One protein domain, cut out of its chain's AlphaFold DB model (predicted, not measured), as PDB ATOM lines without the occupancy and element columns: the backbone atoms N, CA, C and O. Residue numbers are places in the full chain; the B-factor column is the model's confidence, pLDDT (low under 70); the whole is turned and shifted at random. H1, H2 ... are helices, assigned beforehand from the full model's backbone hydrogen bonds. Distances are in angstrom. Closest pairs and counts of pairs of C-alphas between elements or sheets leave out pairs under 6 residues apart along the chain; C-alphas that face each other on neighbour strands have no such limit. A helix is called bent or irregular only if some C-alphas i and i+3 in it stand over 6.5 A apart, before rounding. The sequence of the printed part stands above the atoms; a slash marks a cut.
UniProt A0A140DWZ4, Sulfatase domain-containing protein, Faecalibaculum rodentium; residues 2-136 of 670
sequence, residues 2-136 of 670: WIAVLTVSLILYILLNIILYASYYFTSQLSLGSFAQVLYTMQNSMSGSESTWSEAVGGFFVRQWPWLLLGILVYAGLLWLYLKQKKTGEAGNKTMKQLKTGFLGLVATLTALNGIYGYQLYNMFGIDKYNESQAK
ATOM      1  N   TRP A   2     153.111 283.149 252.361       81.88
ATOM      2  CA  TRP A   2     154.382 283.903 252.394       81.88
ATOM      3  C   TRP A   2     155.617 283.098 251.959       81.88
ATOM      4  O   TRP A   2     156.387 283.580 251.143       81.88
ATOM      5  N   ILE A   3     155.754 281.853 252.430       86.50
ATOM      6  CA  ILE A   3     156.814 280.945 251.953       86.50
ATOM      7  C   ILE A   3     156.722 280.771 250.432       86.50
ATOM      8  O   ILE A   3     157.728 280.908 249.761       86.50
ATOM      9  N   ALA A   4     155.518 280.573 249.885       87.44
ATOM     10  CA  ALA A   4     155.329 280.430 248.441       87.44
ATOM     11  C   ALA A   4     155.794 281.673 247.663       87.44
ATOM     12  O   ALA A   4     156.464 281.529 246.655       87.44
ATOM     13  N   VAL A   5     155.511 282.885 248.155       88.06
ATOM     14  CA  VAL A   5     155.998 284.136 247.543       88.06
ATOM     15  C   VAL A   5     157.532 284.218 247.576       88.06
ATOM     16  O   VAL A   5     158.141 284.559 246.564       88.06
ATOM     17  N   LEU A   6     158.164 283.850 248.700       89.62
ATOM     18  CA  LEU A   6     159.627 283.755 248.801       89.62
ATOM     19  C   LEU A   6     160.192 282.741 247.796       89.62
ATOM     20  O   LEU A   6     161.123 283.058 247.062       89.62
ATOM     21  N   THR A   7     159.603 281.547 247.721       91.81
ATOM     22  CA  THR A   7     160.045 280.483 246.812       91.81
ATOM     23  C   THR A   7     159.886 280.894 245.349       91.81
ATOM     24  O   THR A   7     160.825 280.735 244.578       91.81
ATOM     25  N   VAL A   8     158.752 281.493 244.972       93.69
ATOM     26  CA  VAL A   8     158.516 281.989 243.606       93.69
ATOM     27  C   VAL A   8     159.539 283.056 243.223       93.69
ATOM     28  O   VAL A   8     160.078 282.999 242.126       93.69
ATOM     29  N   SER A   9     159.869 283.993 244.117       92.38
ATOM     30  CA  SER A   9     160.910 284.984 243.808       92.38
ATOM     31  C   SER A   9     162.285 284.358 243.587       92.38
ATOM     32  O   SER A   9     163.014 284.818 242.718       92.38
ATOM     33  N   LEU A  10     162.636 283.311 244.347       94.69
ATOM     34  CA  LEU A  10     163.916 282.630 244.201       94.69
ATOM     35  C   LEU A  10     163.960 281.910 242.855       94.69
ATOM     36  O   LEU A  10     164.957 282.013 242.152       94.69
ATOM     37  N   ILE A  11     162.864 281.251 242.467       96.06
ATOM     38  CA  ILE A  11     162.729 280.617 241.150       96.06
ATOM     39  C   ILE A  11     162.870 281.661 240.035       96.06
ATOM     40  O   ILE A  11     163.671 281.463 239.130       96.06
ATOM     41  N   LEU A  12     162.157 282.791 240.115       96.62
ATOM     42  CA  LEU A  12     162.256 283.867 239.118       96.62
ATOM     43  C   LEU A  12     163.652 284.499 239.071       96.62
ATOM     44  O   LEU A  12     164.114 284.895 238.006       96.62
ATOM     45  N   TYR A  13     164.328 284.606 240.213       96.88
ATOM     46  CA  TYR A  13     165.699 285.101 240.290       96.88
ATOM     47  C   TYR A  13     166.694 284.119 239.656       96.88
ATOM     48  O   TYR A  13     167.568 284.540 238.902       96.88
ATOM     49  N   ILE A  14     166.549 282.815 239.913       96.75
ATOM     50  CA  ILE A  14     167.362 281.772 239.271       96.75
ATOM     51  C   ILE A  14     167.112 281.774 237.761       96.75
ATOM     52  O   ILE A  14     168.073 281.794 236.999       96.75
ATOM     53  N   LEU A  15     165.847 281.835 237.330       96.75
ATOM     54  CA  LEU A  15     165.484 281.913 235.914       96.75
ATOM     55  C   LEU A  15     166.118 283.134 235.236       96.75
ATOM     56  O   LEU A  15     166.706 282.992 234.171       96.75
ATOM     57  N   LEU A  16     166.095 284.301 235.887       96.75
ATOM     58  CA  LEU A  16     166.737 285.501 235.356       96.75
ATOM     59  C   LEU A  16     168.244 285.290 235.160       96.75
ATOM     60  O   LEU A  16     168.782 285.686 234.134       96.75
ATOM     61  N   ASN A  17     168.927 284.643 236.108       96.94
ATOM     62  CA  ASN A  17     170.356 284.335 235.977       96.94
ATOM     63  C   ASN A  17     170.635 283.334 234.845       96.94
ATOM     64  O   ASN A  17     171.657 283.464 234.174       96.94
ATOM     65  N   ILE A  18     169.738 282.369 234.615       95.81
ATOM     66  CA  ILE A  18     169.821 281.445 233.475       95.81
ATOM     67  C   ILE A  18     169.679 282.220 232.164       95.81
ATOM     68  O   ILE A  18     170.535 282.075 231.299       95.81
ATOM     69  N   ILE A  19     168.665 283.084 232.032       95.31
ATOM     70  CA  ILE A  19     168.452 283.894 230.822       95.31
ATOM     71  C   ILE A  19     169.657 284.806 230.567       95.31
ATOM     72  O   ILE A  19     170.179 284.825 229.460       95.31
ATOM     73  N   LEU A  20     170.146 285.514 231.589       94.75
ATOM     74  CA  LEU A  20     171.305 286.400 231.455       94.75
ATOM     75  C   LEU A  20     172.579 285.636 231.076       94.75
ATOM     76  O   LEU A  20     173.380 286.135 230.287       94.75
ATOM     77  N   TYR A  21     172.780 284.437 231.631       94.94
ATOM     78  CA  TYR A  21     173.896 283.588 231.227       94.94
ATOM     79  C   TYR A  21     173.741 283.084 229.796       94.94
ATOM     80  O   TYR A  21     174.707 283.142 229.051       94.94
ATOM     81  N   ALA A  22     172.547 282.635 229.403       91.38
ATOM     82  CA  ALA A  22     172.276 282.198 228.040       91.38
ATOM     83  C   ALA A  22     172.550 283.335 227.046       91.38
ATOM     84  O   ALA A  22     173.294 283.135 226.096       91.38
ATOM     85  N   SER A  23     172.056 284.550 227.309       89.88
ATOM     86  CA  SER A  23     172.353 285.722 226.479       89.88
ATOM     87  C   SER A  23     173.852 286.010 226.378       89.88
ATOM     88  O   SER A  23     174.325 286.331 225.298       89.88
ATOM     89  N   TYR A  24     174.610 285.879 227.471       90.88
ATOM     90  CA  TYR A  24     176.071 285.998 227.434       90.88
ATOM     91  C   TYR A  24     176.721 284.876 226.608       90.88
ATOM     92  O   TYR A  24     177.547 285.140 225.743       90.88
ATOM     93  N   TYR A  25     176.334 283.624 226.846       88.44
ATOM     94  CA  TYR A  25     176.906 282.461 226.173       88.44
ATOM     95  C   TYR A  25     176.697 282.539 224.654       88.44
ATOM     96  O   TYR A  25     177.659 282.436 223.900       88.44
ATOM     97  N   PHE A  26     175.472 282.835 224.212       86.38
ATOM     98  CA  PHE A  26     175.107 282.919 222.793       86.38
ATOM     99  C   PHE A  26     175.532 284.219 222.086       86.38
ATOM    100  O   PHE A  26     175.227 284.417 220.913       86.38
ATOM    101  N   THR A  27     176.209 285.132 222.787       83.12
ATOM    102  CA  THR A  27     176.793 286.338 222.170       83.12
ATOM    103  C   THR A  27     178.310 286.339 222.220       83.12
ATOM    104  O   THR A  27     178.934 286.874 221.315       83.12
ATOM    105  N   SER A  28     178.905 285.760 223.264       83.44
ATOM    106  CA  SER A  28     180.347 285.845 223.521       83.44
ATOM    107  C   SER A  28     181.091 284.525 223.340       83.44
ATOM    108  O   SER A  28     182.313 284.538 223.296       83.44
ATOM    109  N   GLN A  29     180.409 283.379 223.338       82.62
ATOM    110  CA  GLN A  29     181.055 282.059 223.238       82.62
ATOM    111  C   GLN A  29     180.579 281.312 221.994       82.62
ATOM    112  O   GLN A  29     181.394 280.796 221.242       82.62
ATOM    113  N   LEU A  30     179.265 281.323 221.756       83.44
ATOM    114  CA  LEU A  30     178.622 280.622 220.654       83.44
ATOM    115  C   LEU A  30     177.763 281.577 219.819       83.44
ATOM    116  O   LEU A  30     176.659 281.937 220.216       83.44
ATOM    117  N   SER A  31     178.245 281.952 218.641       79.12
ATOM    118  CA  SER A  31     177.481 282.657 217.616       79.12
ATOM    119  C   SER A  31     176.619 281.665 216.836       79.12
ATOM    120  O   SER A  31     177.128 280.888 216.032       79.12
ATOM    121  N   LEU A  32     175.303 281.712 217.036       74.62
ATOM    122  CA  LEU A  32     174.358 280.883 216.281       74.62
ATOM    123  C   LEU A  32     174.016 281.492 214.918       74.62
ATOM    124  O   LEU A  32     173.883 282.709 214.791       74.62
ATOM    125  N   GLY A  33     173.812 280.630 213.919       66.81
ATOM    126  CA  GLY A  33     173.361 281.031 212.585       66.81
ATOM    127  C   GLY A  33     171.839 281.152 212.455       66.81
ATOM    128  O   GLY A  33     171.355 282.046 211.761       66.81
ATOM    129  N   SER A  34     171.064 280.278 213.112       76.38
ATOM    130  CA  SER A  34     169.594 280.265 213.026       76.38
ATOM    131  C   SER A  34     168.931 279.484 214.173       76.38
ATOM    132  O   SER A  34     169.582 278.711 214.878       76.38
ATOM    133  N   PHE A  35     167.609 279.633 214.349       81.44
ATOM    134  CA  PHE A  35     166.846 278.803 215.294       81.44
ATOM    135  C   PHE A  35     166.796 277.324 214.882       81.44
ATOM    136  O   PHE A  35     166.769 276.444 215.736       81.44
ATOM    137  N   ALA A  36     166.809 277.038 213.579       78.94
ATOM    138  CA  ALA A  36     166.798 275.672 213.065       78.94
ATOM    139  C   ALA A  36     168.043 274.886 213.506       78.94
ATOM    140  O   ALA A  36     167.927 273.730 213.901       78.94
ATOM    141  N   GLN A  37     169.206 275.538 213.563       78.88
ATOM    142  CA  GLN A  37     170.414 274.950 214.141       78.88
ATOM    143  C   GLN A  37     170.204 274.542 215.612       78.88
ATOM    144  O   GLN A  37     170.582 273.443 216.010       78.88
ATOM    145  N   VAL A  38     169.551 275.393 216.415       78.44
ATOM    146  CA  VAL A  38     169.220 275.075 217.818       78.44
ATOM    147  C   VAL A  38     168.307 273.850 217.896       78.44
ATOM    148  O   VAL A  38     168.536 272.966 218.719       78.44
ATOM    149  N   LEU A  39     167.294 273.774 217.026       77.12
ATOM    150  CA  LEU A  39     166.397 272.620 216.953       77.12
ATOM    151  C   LEU A  39     167.149 271.338 216.584       77.12
ATOM    152  O   LEU A  39     166.935 270.321 217.240       77.12
ATOM    153  N   TYR A  40     168.060 271.398 215.609       76.31
ATOM    154  CA  TYR A  40     168.874 270.253 215.203       76.31
ATOM    155  C   TYR A  40     169.691 269.693 216.368       76.31
ATOM    156  O   TYR A  40     169.623 268.496 216.657       76.31
ATOM    157  N   THR A  41     170.411 270.565 217.082       72.88
ATOM    158  CA  THR A  41     171.214 270.181 218.251       72.88
ATOM    159  C   THR A  41     170.354 269.594 219.372       72.88
ATOM    160  O   THR A  41     170.814 268.727 220.102       72.88
ATOM    161  N   MET A  42     169.101 270.036 219.520       70.00
ATOM    162  CA  MET A  42     168.179 269.481 220.518       70.00
ATOM    163  C   MET A  42     167.573 268.125 220.123       70.00
ATOM    164  O   MET A  42     167.115 267.400 221.005       70.00
ATOM    165  N   GLN A  43     167.492 267.817 218.827       69.19
ATOM    166  CA  GLN A  43     166.815 266.625 218.302       69.19
ATOM    167  C   GLN A  43     167.744 265.429 218.091       69.19
ATOM    168  O   GLN A  43     167.266 264.297 218.155       69.19
ATOM    169  N   ASN A  44     169.032 265.670 217.848       66.44
ATOM    170  CA  ASN A  44     170.013 264.612 217.609       66.44
ATOM    171  C   ASN A  44     170.830 264.328 218.875       66.44
ATOM    172  O   ASN A  44     170.950 265.198 219.746       66.44
ATOM    173  N   SER A  45     171.353 263.105 219.014       55.34
ATOM    174  CA  SER A  45     172.197 262.769 220.156       55.34
ATOM    175  C   SER A  45     173.412 263.680 220.163       55.34
ATOM    176  O   SER A  45     174.096 263.930 219.179       55.34
ATOM    177  N   MET A  46     173.703 264.170 221.353       58.97
ATOM    178  CA  MET A  46     174.884 264.970 221.628       58.97
ATOM    179  C   MET A  46     176.040 264.066 222.081       58.97
ATOM    180  O   MET A  46     177.010 264.567 222.647       58.97
ATOM    181  N   SER A  47     175.930 262.747 221.871       51.56
ATOM    182  CA  SER A  47     176.962 261.755 222.188       51.56
ATOM    183  C   SER A  47     178.246 262.063 221.426       51.56
ATOM    184  O   SER A  47     178.247 262.060 220.201       51.56
ATOM    185  N   GLY A  48     179.322 262.360 222.150       55.12
ATOM    186  CA  GLY A  48     180.578 262.892 221.615       55.12
ATOM    187  C   GLY A  48     180.797 264.389 221.885       55.12
ATOM    188  O   GLY A  48     181.944 264.828 221.915       55.12
ATOM    189  N   SER A  49     179.734 265.158 222.163       56.88
ATOM    190  CA  SER A  49     179.771 266.591 222.532       56.88
ATOM    191  C   SER A  49     179.555 266.843 224.031       56.88
ATOM    192  O   SER A  49     179.170 267.940 224.456       56.88
ATOM    193  N   GLU A  50     179.787 265.827 224.871       65.12
ATOM    194  CA  GLU A  50     179.632 265.944 226.324       65.12
ATOM    195  C   GLU A  50     180.521 267.053 226.897       65.12
ATOM    196  O   GLU A  50     180.128 267.715 227.860       65.12
ATOM    197  N   SER A  51     181.684 267.294 226.276       63.62
ATOM    198  CA  SER A  51     182.564 268.427 226.573       63.62
ATOM    199  C   SER A  51     181.811 269.748 226.441       63.62
ATOM    200  O   SER A  51     181.677 270.453 227.437       63.62
ATOM    201  N   THR A  52     181.198 270.024 225.289       68.38
ATOM    202  CA  THR A  52     180.492 271.281 224.998       68.38
ATOM    203  C   THR A  52     179.379 271.584 226.004       68.38
ATOM    204  O   THR A  52     179.272 272.699 226.519       68.38
ATOM    205  N   TRP A  53     178.559 270.592 226.360       70.69
ATOM    206  CA  TRP A  53     177.492 270.791 227.350       70.69
ATOM    207  C   TRP A  53     178.013 270.927 228.769       70.69
ATOM    208  O   TRP A  53     177.516 271.757 229.537       70.69
ATOM    209  N   SER A  54     179.015 270.125 229.127       74.44
ATOM    210  CA  SER A  54     179.658 270.235 230.432       74.44
ATOM    211  C   SER A  54     180.338 271.594 230.608       74.44
ATOM    212  O   SER A  54     180.272 272.159 231.698       74.44
ATOM    213  N   GLU A  55     180.891 272.168 229.540       79.81
ATOM    214  CA  GLU A  55     181.482 273.502 229.511       79.81
ATOM    215  C   GLU A  55     180.414 274.590 229.618       79.81
ATOM    216  O   GLU A  55     180.531 275.474 230.466       79.81
ATOM    217  N   ALA A  56     179.324 274.500 228.850       83.94
ATOM    218  CA  ALA A  56     178.225 275.459 228.929       83.94
ATOM    219  C   ALA A  56     177.590 275.487 230.332       83.94
ATOM    220  O   ALA A  56     177.400 276.558 230.919       83.94
ATOM    221  N   VAL A  57     177.301 274.314 230.907       86.88
ATOM    222  CA  VAL A  57     176.718 274.177 232.252       86.88
ATOM    223  C   VAL A  57     177.738 274.517 233.341       86.88
ATOM    224  O   VAL A  57     177.413 275.211 234.305       86.88
ATOM    225  N   GLY A  58     178.984 274.069 233.203       88.12
ATOM    226  CA  GLY A  58     180.071 274.390 234.122       88.12
ATOM    227  C   GLY A  58     180.334 275.893 234.171       88.12
ATOM    228  O   GLY A  58     180.373 276.483 235.254       88.12
ATOM    229  N   GLY A  59     180.395 276.536 233.006       89.69
ATOM    230  CA  GLY A  59     180.536 277.979 232.842       89.69
ATOM    231  C   GLY A  59     179.398 278.764 233.494       89.69
ATOM    232  O   GLY A  59     179.658 279.792 234.126       89.69
ATOM    233  N   PHE A  60     178.159 278.251 233.456       94.00
ATOM    234  CA  PHE A  60     177.031 278.858 234.171       94.00
ATOM    235  C   PHE A  60     177.323 278.940 235.666       94.00
ATOM    236  O   PHE A  60     177.217 280.015 236.259       94.00
ATOM    237  N   PHE A  61     177.738 277.833 236.285       94.56
ATOM    238  CA  PHE A  61     178.025 277.823 237.716       94.56
ATOM    239  C   PHE A  61     179.278 278.636 238.056       94.56
ATOM    240  O   PHE A  61     179.243 279.409 239.009       94.56
ATOM    241  N   VAL A  62     180.350 278.553 237.265       93.81
ATOM    242  CA  VAL A  62     181.580 279.337 237.485       93.81
ATOM    243  C   VAL A  62     181.319 280.842 237.394       93.81
ATOM    244  O   VAL A  62     181.843 281.611 238.200       93.81
ATOM    245  N   ARG A  63     180.477 281.285 236.456       93.62
ATOM    246  CA  ARG A  63     180.165 282.707 236.274       93.62
ATOM    247  C   ARG A  63     179.101 283.206 237.250       93.62
ATOM    248  O   ARG A  63     179.226 284.308 237.780       93.62
ATOM    249  N   GLN A  64     178.053 282.415 237.490       96.19
ATOM    250  CA  GLN A  64     176.869 282.856 238.233       96.19
ATOM    251  C   GLN A  64     176.875 282.484 239.722       96.19
ATOM    252  O   GLN A  64     176.005 282.965 240.453       96.19
ATOM    253  N   TRP A  65     177.836 281.694 240.231       95.81
ATOM    254  CA  TRP A  65     177.827 281.279 241.645       95.81
ATOM    255  C   TRP A  65     177.728 282.430 242.660       95.81
ATOM    256  O   TRP A  65     177.003 282.233 243.641       95.81
ATOM    257  N   PRO A  66     178.349 283.623 242.488       96.62
ATOM    258  CA  PRO A  66     178.222 284.684 243.486       96.62
ATOM    259  C   PRO A  66     176.774 285.174 243.585       96.62
ATOM    260  O   PRO A  66     176.249 285.397 244.678       96.62
ATOM    261  N   TRP A  67     176.101 285.277 242.436       95.62
ATOM    262  CA  TRP A  67     174.718 285.725 242.322       95.62
ATOM    263  C   TRP A  67     173.740 284.670 242.829       95.62
ATOM    264  O   TRP A  67     172.811 285.006 243.567       95.62
ATOM    265  N   LEU A  68     173.969 283.398 242.500       96.06
ATOM    266  CA  LEU A  68     173.168 282.280 242.999       96.06
ATOM    267  C   LEU A  68     173.285 282.155 244.522       96.06
ATOM    268  O   LEU A  68     172.268 282.063 245.215       96.06
ATOM    269  N   LEU A  69     174.507 282.231 245.059       96.75
ATOM    270  CA  LEU A  69     174.760 282.185 246.497       96.75
ATOM    271  C   LEU A  69     174.073 283.349 247.215       96.75
ATOM    272  O   LEU A  69     173.408 283.133 248.228       96.75
ATOM    273  N   LEU A  70     174.168 284.567 246.674       95.88
ATOM    274  CA  LEU A  70     173.480 285.732 247.222       95.88
ATOM    275  C   LEU A  70     171.961 285.507 247.296       95.88
ATOM    276  O   LEU A  70     171.361 285.728 248.349       95.88
ATOM    277  N   GLY A  71     171.347 285.016 246.215       94.38
ATOM    278  CA  GLY A  71     169.913 284.712 246.175       94.38
ATOM    279  C   GLY A  71     169.497 283.680 247.228       94.38
ATOM    280  O   GLY A  71     168.511 283.880 247.946       94.38
ATOM    281  N   ILE A  72     170.285 282.611 247.386       95.75
ATOM    282  CA  ILE A  72     170.046 281.553 248.378       95.75
ATOM    283  C   ILE A  72     170.196 282.086 249.808       95.75
ATOM    284  O   ILE A  72     169.345 281.804 250.654       95.75
ATOM    285  N   LEU A  73     171.234 282.876 250.094       96.38
ATOM    286  CA  LEU A  73     171.461 283.453 251.423       96.38
ATOM    287  C   LEU A  73     170.343 284.426 251.815       96.38
ATOM    288  O   LEU A  73     169.859 284.378 252.949       96.38
ATOM    289  N   VAL A  74     169.885 285.261 250.878       91.44
ATOM    290  CA  VAL A  74     168.737 286.155 251.089       91.44
ATOM    291  C   VAL A  74     167.473 285.342 251.370       91.44
ATOM    292  O   VAL A  74     166.774 285.614 252.350       91.44
ATOM    293  N   TYR A  75     167.198 284.303 250.576       92.31
ATOM    294  CA  TYR A  75     166.055 283.416 250.793       92.31
ATOM    295  C   TYR A  75     166.108 282.726 252.166       92.31
ATOM    296  O   TYR A  75     165.132 282.772 252.921       92.31
ATOM    297  N   ALA A  76     167.251 282.137 252.529       94.00
ATOM    298  CA  ALA A  76     167.445 281.437 253.795       94.00
ATOM    299  C   ALA A  76     167.314 282.379 255.001       94.00
ATOM    300  O   ALA A  76     166.623 282.054 255.970       94.00
ATOM    301  N   GLY A  77     167.914 283.573 254.929       90.38
ATOM    302  CA  GLY A  77     167.812 284.592 255.974       90.38
ATOM    303  C   GLY A  77     166.370 285.051 256.199       90.38
ATOM    304  O   GLY A  77     165.904 285.124 257.338       90.38
ATOM    305  N   LEU A  78     165.617 285.289 255.120       85.38
ATOM    306  CA  LEU A  78     164.208 285.682 255.198       85.38
ATOM    307  C   LEU A  78     163.306 284.550 255.700       85.38
ATOM    308  O   LEU A  78     162.396 284.793 256.499       85.38
ATOM    309  N   LEU A  79     163.569 283.311 255.280       89.00
ATOM    310  CA  LEU A  79     162.856 282.138 255.774       89.00
ATOM    311  C   LEU A  79     163.099 281.950 257.276       89.00
ATOM    312  O   LEU A  79     162.148 281.744 258.031       89.00
ATOM    313  N   TRP A  80     164.346 282.095 257.728       89.31
ATOM    314  CA  TRP A  80     164.699 282.042 259.145       89.31
ATOM    315  C   TRP A  80     163.993 283.134 259.955       89.31
ATOM    316  O   TRP A  80     163.385 282.832 260.984       89.31
ATOM    317  N   LEU A  81     163.991 284.384 259.472       84.50
ATOM    318  CA  LEU A  81     163.269 285.492 260.112       84.50
ATOM    319  C   LEU A  81     161.767 285.198 260.233       84.50
ATOM    320  O   LEU A  81     161.173 285.418 261.292       84.50
ATOM    321  N   TYR A  82     161.158 284.654 259.177       82.75
ATOM    322  CA  TYR A  82     159.749 284.267 259.184       82.75
ATOM    323  C   TYR A  82     159.449 283.151 260.200       82.75
ATOM    324  O   TYR A  82     158.487 283.249 260.966       82.75
ATOM    325  N   LEU A  83     160.278 282.103 260.243       84.62
ATOM    326  CA  LEU A  83     160.122 280.989 261.182       84.62
ATOM    327  C   LEU A  83     160.329 281.434 262.635       84.62
ATOM    328  O   LEU A  83     159.560 281.034 263.513       84.62
ATOM    329  N   LYS A  84     161.316 282.303 262.888       83.88
ATOM    330  CA  LYS A  84     161.573 282.887 264.210       83.88
ATOM    331  C   LYS A  84     160.361 283.670 264.712       83.88
ATOM    332  O   LYS A  84     159.916 283.417 265.827       83.88
ATOM    333  N   GLN A  85     159.785 284.542 263.883       77.44
ATOM    334  CA  GLN A  85     158.612 285.336 264.263       77.44
ATOM    335  C   GLN A  85     157.377 284.464 264.534       77.44
ATOM    336  O   GLN A  85     156.627 284.712 265.477       77.44
ATOM    337  N   LYS A  86     157.171 283.405 263.738       77.56
ATOM    338  CA  LYS A  86     156.085 282.442 263.974       77.56
ATOM    339  C   LYS A  86     156.240 281.732 265.325       77.56
ATOM    340  O   LYS A  86     155.237 281.446 265.970       77.56
ATOM    341  N   LYS A  87     157.478 281.458 265.752       80.00
ATOM    342  CA  LYS A  87     157.787 280.791 267.026       80.00
ATOM    343  C   LYS A  87     157.663 281.720 268.239       80.00
ATOM    344  O   LYS A  87     157.244 281.258 269.292       80.00
ATOM    345  N   THR A  88     158.010 283.003 268.110       74.94
ATOM    346  CA  THR A  88     157.938 283.980 269.216       74.94
ATOM    347  C   THR A  88     156.540 284.555 269.451       74.94
ATOM    348  O   THR A  88     156.326 285.207 270.466       74.94
ATOM    349  N   GLY A  89     155.576 284.318 268.553       60.34
ATOM    350  CA  GLY A  89     154.188 284.772 268.720       60.34
ATOM    351  C   GLY A  89     153.989 286.286 268.568       60.34
ATOM    352  O   GLY A  89     152.890 286.785 268.797       60.34
ATOM    353  N   GLU A  90     155.022 287.027 268.154       60.50
ATOM    354  CA  GLU A  90     154.935 288.466 267.905       60.50
ATOM    355  C   GLU A  90     154.069 288.742 266.669       60.50
ATOM    356  O   GLU A  90     154.511 288.655 265.515       60.50
ATOM    357  N   ALA A  91     152.803 289.079 266.917       48.97
ATOM    358  CA  ALA A  91     151.831 289.418 265.893       48.97
ATOM    359  C   ALA A  91     152.294 290.636 265.070       48.97
ATOM    360  O   ALA A  91     152.227 291.777 265.511       48.97
ATOM    361  N   GLY A  92     152.736 290.379 263.834       62.03
ATOM    362  CA  GLY A  92     152.670 291.323 262.714       62.03
ATOM    363  C   GLY A  92     153.259 292.715 262.948       62.03
ATOM    364  O   GLY A  92     152.553 293.707 262.782       62.03
ATOM    365  N   ASN A  93     154.557 292.795 263.247       67.19
ATOM    366  CA  ASN A  93     155.285 294.062 263.312       67.19
ATOM    367  C   ASN A  93     155.204 294.824 261.962       67.19
ATOM    368  O   ASN A  93     155.240 294.192 260.899       67.19
ATOM    369  N   LYS A  94     155.096 296.165 261.977       71.62
ATOM    370  CA  LYS A  94     154.948 297.033 260.775       71.62
ATOM    371  C   LYS A  94     155.981 296.699 259.688       71.62
ATOM    372  O   LYS A  94     155.646 296.634 258.506       71.62
ATOM    373  N   THR A  95     157.193 296.370 260.121       70.00
ATOM    374  CA  THR A  95     158.324 295.918 259.304       70.00
ATOM    375  C   THR A  95     158.016 294.668 258.476       70.00
ATOM    376  O   THR A  95     158.350 294.616 257.300       70.00
ATOM    377  N   MET A  96     157.320 293.670 259.031       71.50
ATOM    378  CA  MET A  96     156.996 292.435 258.302       71.50
ATOM    379  C   MET A  96     155.913 292.665 257.242       71.50
ATOM    380  O   MET A  96     155.932 292.031 256.194       71.50
ATOM    381  N   LYS A  97     154.972 293.591 257.477       75.81
ATOM    382  CA  LYS A  97     154.018 294.010 256.436       75.81
ATOM    383  C   LYS A  97     154.731 294.749 255.298       75.81
ATOM    384  O   LYS A  97     154.463 294.449 254.144       75.81
ATOM    385  N   GLN A  98     155.669 295.642 255.619       78.25
ATOM    386  CA  GLN A  98     156.482 296.347 254.621       78.25
ATOM    387  C   GLN A  98     157.361 295.391 253.805       78.25
ATOM    388  O   GLN A  98     157.369 295.486 252.583       78.25
ATOM    389  N   LEU A  99     158.018 294.423 254.455       77.38
ATOM    390  CA  LEU A  99     158.761 293.356 253.774       77.38
ATOM    391  C   LEU A  99     157.846 292.553 252.844       77.38
ATOM    392  O   LEU A  99     158.208 292.311 251.700       77.38
ATOM    393  N   LYS A 100     156.630 292.207 253.294       80.31
ATOM    394  CA  LYS A 100     155.634 291.507 252.469       80.31
ATOM    395  C   LYS A 100     155.245 292.262 251.207       80.31
ATOM    396  O   LYS A 100     155.232 291.674 250.130       80.31
ATOM    397  N   THR A 101     154.954 293.551 251.336       81.12
ATOM    398  CA  THR A 101     154.603 294.404 250.197       81.12
ATOM    399  C   THR A 101     155.792 294.627 249.265       81.12
ATOM    400  O   THR A 101     155.639 294.493 248.055       81.12
ATOM    401  N   GLY A 102     156.984 294.897 249.806       82.56
ATOM    402  CA  GLY A 102     158.196 295.088 249.004       82.56
ATOM    403  C   GLY A 102     158.552 293.854 248.178       82.56
ATOM    404  O   GLY A 102     158.971 293.972 247.035       82.56
ATOM    405  N   PHE A 103     158.300 292.664 248.714       81.19
ATOM    406  CA  PHE A 103     158.599 291.414 248.028       81.19
ATOM    407  C   PHE A 103     157.565 291.032 246.965       81.19
ATOM    408  O   PHE A 103     157.905 290.396 245.974       81.19
ATOM    409  N   LEU A 104     156.312 291.461 247.129       85.25
ATOM    410  CA  LEU A 104     155.341 291.405 246.037       85.25
ATOM    411  C   LEU A 104     155.785 292.312 244.877       85.25
ATOM    412  O   LEU A 104     155.689 291.914 243.720       85.25
ATOM    413  N   GLY A 105     156.348 293.484 245.200       87.75
ATOM    414  CA  GLY A 105     157.035 294.346 244.237       87.75
ATOM    415  C   GLY A 105     158.235 293.657 243.582       87.75
ATOM    416  O   GLY A 105     158.331 293.662 242.363       87.75
ATOM    417  N   LEU A 106     159.093 292.988 244.362       89.00
ATOM    418  CA  LEU A 106     160.236 292.226 243.842       89.00
ATOM    419  C   LEU A 106     159.804 291.126 242.869       89.00
ATOM    420  O   LEU A 106     160.414 290.988 241.816       89.00
ATOM    421  N   VAL A 107     158.759 290.359 243.194       92.50
ATOM    422  CA  VAL A 107     158.212 289.343 242.282       92.50
ATOM    423  C   VAL A 107     157.765 289.995 240.977       92.50
ATOM    424  O   VAL A 107     158.175 289.535 239.919       92.50
ATOM    425  N   ALA A 108     157.009 291.097 241.036       93.94
ATOM    426  CA  ALA A 108     156.587 291.820 239.836       93.94
ATOM    427  C   ALA A 108     157.783 292.331 239.009       93.94
ATOM    428  O   ALA A 108     157.793 292.182 237.789       93.94
ATOM    429  N   THR A 109     158.816 292.876 239.661       95.56
ATOM    430  CA  THR A 109     160.050 293.318 238.999       95.56
ATOM    431  C   THR A 109     160.795 292.153 238.353       95.56
ATOM    432  O   THR A 109     161.164 292.251 237.188       95.56
ATOM    433  N   LEU A 110     160.996 291.040 239.062       96.38
ATOM    434  CA  LEU A 110     161.674 289.864 238.515       96.38
ATOM    435  C   LEU A 110     160.895 289.269 237.342       96.38
ATOM    436  O   LEU A 110     161.508 288.914 236.342       96.38
ATOM    437  N   THR A 111     159.564 289.199 237.419       96.69
ATOM    438  CA  THR A 111     158.726 288.779 236.289       96.69
ATOM    439  C   THR A 111     158.921 289.702 235.085       96.69
ATOM    440  O   THR A 111     159.140 289.204 233.985       96.69
ATOM    441  N   ALA A 112     158.902 291.024 235.282       97.38
ATOM    442  CA  ALA A 112     159.125 291.982 234.199       97.38
ATOM    443  C   ALA A 112     160.522 291.833 233.573       97.38
ATOM    444  O   ALA A 112     160.636 291.800 232.352       97.38
ATOM    445  N   LEU A 113     161.572 291.676 234.386       97.56
ATOM    446  CA  LEU A 113     162.938 291.475 233.894       97.56
ATOM    447  C   LEU A 113     163.085 290.159 233.122       97.56
ATOM    448  O   LEU A 113     163.650 290.168 232.035       97.56
ATOM    449  N   ASN A 114     162.541 289.051 233.636       97.69
ATOM    450  CA  ASN A 114     162.516 287.782 232.904       97.69
ATOM    451  C   ASN A 114     161.787 287.926 231.563       97.69
ATOM    452  O   ASN A 114     162.260 287.400 230.565       97.69
ATOM    453  N   GLY A 115     160.671 288.663 231.521       96.81
ATOM    454  CA  GLY A 115     159.952 288.943 230.278       96.81
ATOM    455  C   GLY A 115     160.784 289.749 229.277       96.81
ATOM    456  O   GLY A 115     160.854 289.379 228.112       96.81
ATOM    457  N   ILE A 116     161.456 290.814 229.731       96.38
ATOM    458  CA  ILE A 116     162.288 291.674 228.873       96.38
ATOM    459  C   ILE A 116     163.493 290.903 228.320       96.38
ATOM    460  O   ILE A 116     163.676 290.857 227.106       96.38
ATOM    461  N   TYR A 117     164.300 290.281 229.185       95.44
ATOM    462  CA  TYR A 117     165.494 289.552 228.745       95.44
ATOM    463  C   TYR A 117     165.141 288.257 228.008       95.44
ATOM    464  O   TYR A 117     165.826 287.882 227.064       95.44
ATOM    465  N   GLY A 118     164.042 287.601 228.389       94.69
ATOM    466  CA  GLY A 118     163.511 286.452 227.661       94.69
ATOM    467  C   GLY A 118     163.083 286.826 226.243       94.69
ATOM    468  O   GLY A 118     163.410 286.103 225.310       94.69
ATOM    469  N   TYR A 119     162.433 287.979 226.058       93.50
ATOM    470  CA  TYR A 119     162.085 288.492 224.730       93.50
ATOM    471  C   TYR A 119     163.324 288.875 223.903       93.50
ATOM    472  O   TYR A 119     163.379 288.608 222.707       93.50
ATOM    473  N   GLN A 120     164.361 289.438 224.528       91.81
ATOM    474  CA  GLN A 120     165.633 289.692 223.843       91.81
ATOM    475  C   GLN A 120     166.307 288.397 223.374       91.81
ATOM    476  O   GLN A 120     166.756 288.331 222.235       91.81
ATOM    477  N   LEU A 121     166.346 287.364 224.223       89.50
ATOM    478  CA  LEU A 121     166.878 286.050 223.860       89.50
ATOM    479  C   LEU A 121     166.040 285.385 222.754       89.50
ATOM    480  O   LEU A 121     166.586 284.805 221.823       89.50
ATOM    481  N   TYR A 122     164.716 285.532 222.818       90.00
ATOM    482  CA  TYR A 122     163.793 285.071 221.783       90.00
ATOM    483  C   TYR A 122     164.080 285.713 220.415       90.00
ATOM    484  O   TYR A 122     164.185 285.011 219.408       90.00
ATOM    485  N   ASN A 123     164.283 287.035 220.389       88.69
ATOM    486  CA  ASN A 123     164.652 287.768 219.175       88.69
ATOM    487  C   ASN A 123     166.050 287.388 218.672       88.69
ATOM    488  O   ASN A 123     166.249 287.281 217.466       88.69
ATOM    489  N   MET A 124     167.004 287.168 219.583       86.00
ATOM    490  CA  MET A 124     168.373 286.749 219.261       86.00
ATOM    491  C   MET A 124     168.398 285.405 218.534       86.00
ATOM    492  O   MET A 124     169.107 285.268 217.544       86.00
ATOM    493  N   PHE A 125     167.592 284.438 218.971       85.44
ATOM    494  CA  PHE A 125     167.464 283.160 218.272       85.44
ATOM    495  C   PHE A 125     166.711 283.264 216.941       85.44
ATOM    496  O   PHE A 125     166.729 282.317 216.163       85.44
ATOM    497  N   GLY A 126     166.050 284.389 216.654       87.38
ATOM    498  CA  GLY A 126     165.305 284.568 215.410       87.38
ATOM    499  C   GLY A 126     164.068 283.673 215.314       87.38
ATOM    500  O   GLY A 126     163.686 283.283 214.212       87.38
ATOM    501  N   ILE A 127     163.433 283.347 216.446       87.12
ATOM    502  CA  ILE A 127     162.275 282.436 216.482       87.12
ATOM    503  C   ILE A 127     161.095 282.997 215.670       87.12
ATOM    504  O   ILE A 127     160.429 282.237 214.973       87.12
ATOM    505  N   ASP A 128     160.862 284.315 215.697       87.00
ATOM    506  CA  ASP A 128     159.849 284.966 214.849       87.00
ATOM    507  C   ASP A 128     160.124 284.737 213.358       87.00
ATOM    508  O   ASP A 128     159.228 284.330 212.624       87.00
ATOM    509  N   LYS A 129     161.377 284.942 212.926       84.94
ATOM    510  CA  LYS A 129     161.788 284.751 211.526       84.94
ATOM    511  C   LYS A 129     161.626 283.298 211.089       84.94
ATOM    512  O   LYS A 129     161.161 283.045 209.986       84.94
ATOM    513  N   TYR A 130     161.978 282.357 211.965       86.00
ATOM    514  CA  TYR A 130     161.758 280.935 211.722       86.00
ATOM    515  C   TYR A 130     160.264 280.619 211.577       86.00
ATOM    516  O   TYR A 130     159.855 279.994 210.607       86.00
ATOM    517  N   ASN A 131     159.420 281.090 212.497       87.00
ATOM    518  CA  ASN A 131     157.976 280.854 212.413       87.00
ATOM    519  C   ASN A 131     157.358 281.479 211.151       87.00
ATOM    520  O   ASN A 131     156.478 280.875 210.543       87.00
ATOM    521  N   GLU A 132     157.818 282.667 210.752       87.00
ATOM    522  CA  GLU A 132     157.401 283.308 209.505       87.00
ATOM    523  C   GLU A 132     157.829 282.488 208.281       87.00
ATOM    524  O   GLU A 132     157.016 282.282 207.380       87.00
ATOM    525  N   SER A 133     159.064 281.971 208.256       85.62
ATOM    526  CA  SER A 133     159.552 281.163 207.133       85.62
ATOM    527  C   SER A 133     158.773 279.853 206.995       85.62
ATOM    528  O   SER A 133     158.406 279.477 205.886       85.62
ATOM    529  N   GLN A 134     158.416 279.210 208.111       85.00
ATOM    530  CA  GLN A 134     157.591 277.996 208.113       85.00
ATOM    531  C   GLN A 134     156.135 278.239 207.672       85.00
ATOM    532  O   GLN A 134     155.441 277.291 207.301       85.00
ATOM    533  N   ALA A 135     155.654 279.486 207.712       86.06
ATOM    534  CA  ALA A 135     154.317 279.861 207.248       86.06
ATOM    535  C   ALA A 135     154.261 280.191 205.744       86.06
ATOM    536  O   ALA A 135     153.165 280.288 205.185       86.06
ATOM    537  N   LYS A 136     155.417 280.372 205.096       88.06
ATOM    538  CA  LYS A 136     155.552 280.588 203.650       88.06
ATOM    539  C   LYS A 136     155.945 279.280 202.957       88.06
ATOM    540  O   LYS A 136     156.498 278.379 203.588       88.06
TER     541      LYS A 136
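Overview. This is residues 2 to 136 of the 670 residues of the protein "Sulfatase domain-containing protein" of Faecalibaculum rodentium (UniProt A0A140DWZ4). Three long helical rods lie side by side, H1 in the middle between H4 and H3b, an arm of bent H3; the arm H3a turns aside near one end, where short H2 and H5 lie. The 135 printed residues include five named helices, H1 to H5, and no named strand: all helix. The whole is loose, radius of gyration of the C-alphas 19.9 A, spanning 62 by 35 by 23 A.

Along the chain. Find C-alpha 2 at (154.382, 283.903, 252.394); H1 runs 38.9 A to residue 28. H2 is residues 35 to 43. H3, residues 50 to 88, is one helix by its hydrogen bonds but bent, C-alphas 63 and 66 being 7.7 A apart: H3a ends at 63, H3b begins at 66. H4, residues 94 to 124, spans 44.8 A; H5, residues 127 to 135, ends at (154.317, 279.861, 207.248).

Arrangement. H1 touches H4, closest C-alphas Ser 9 and Val 107, 5.3 A, the same way at a shallow 28 degrees. It touches H3b, closest Leu 10 and Gly 71, 6.6 A, opposite ways at 2 degrees. In H1, H2, H3a, H3b, H4 and H5 every O i to N i+4 pair is within hydrogen-bond range.

Size, cuts and confidence. The printed part has no cut. Confidence is under 70 at residues 33, 43 to 52 and 89 to 93.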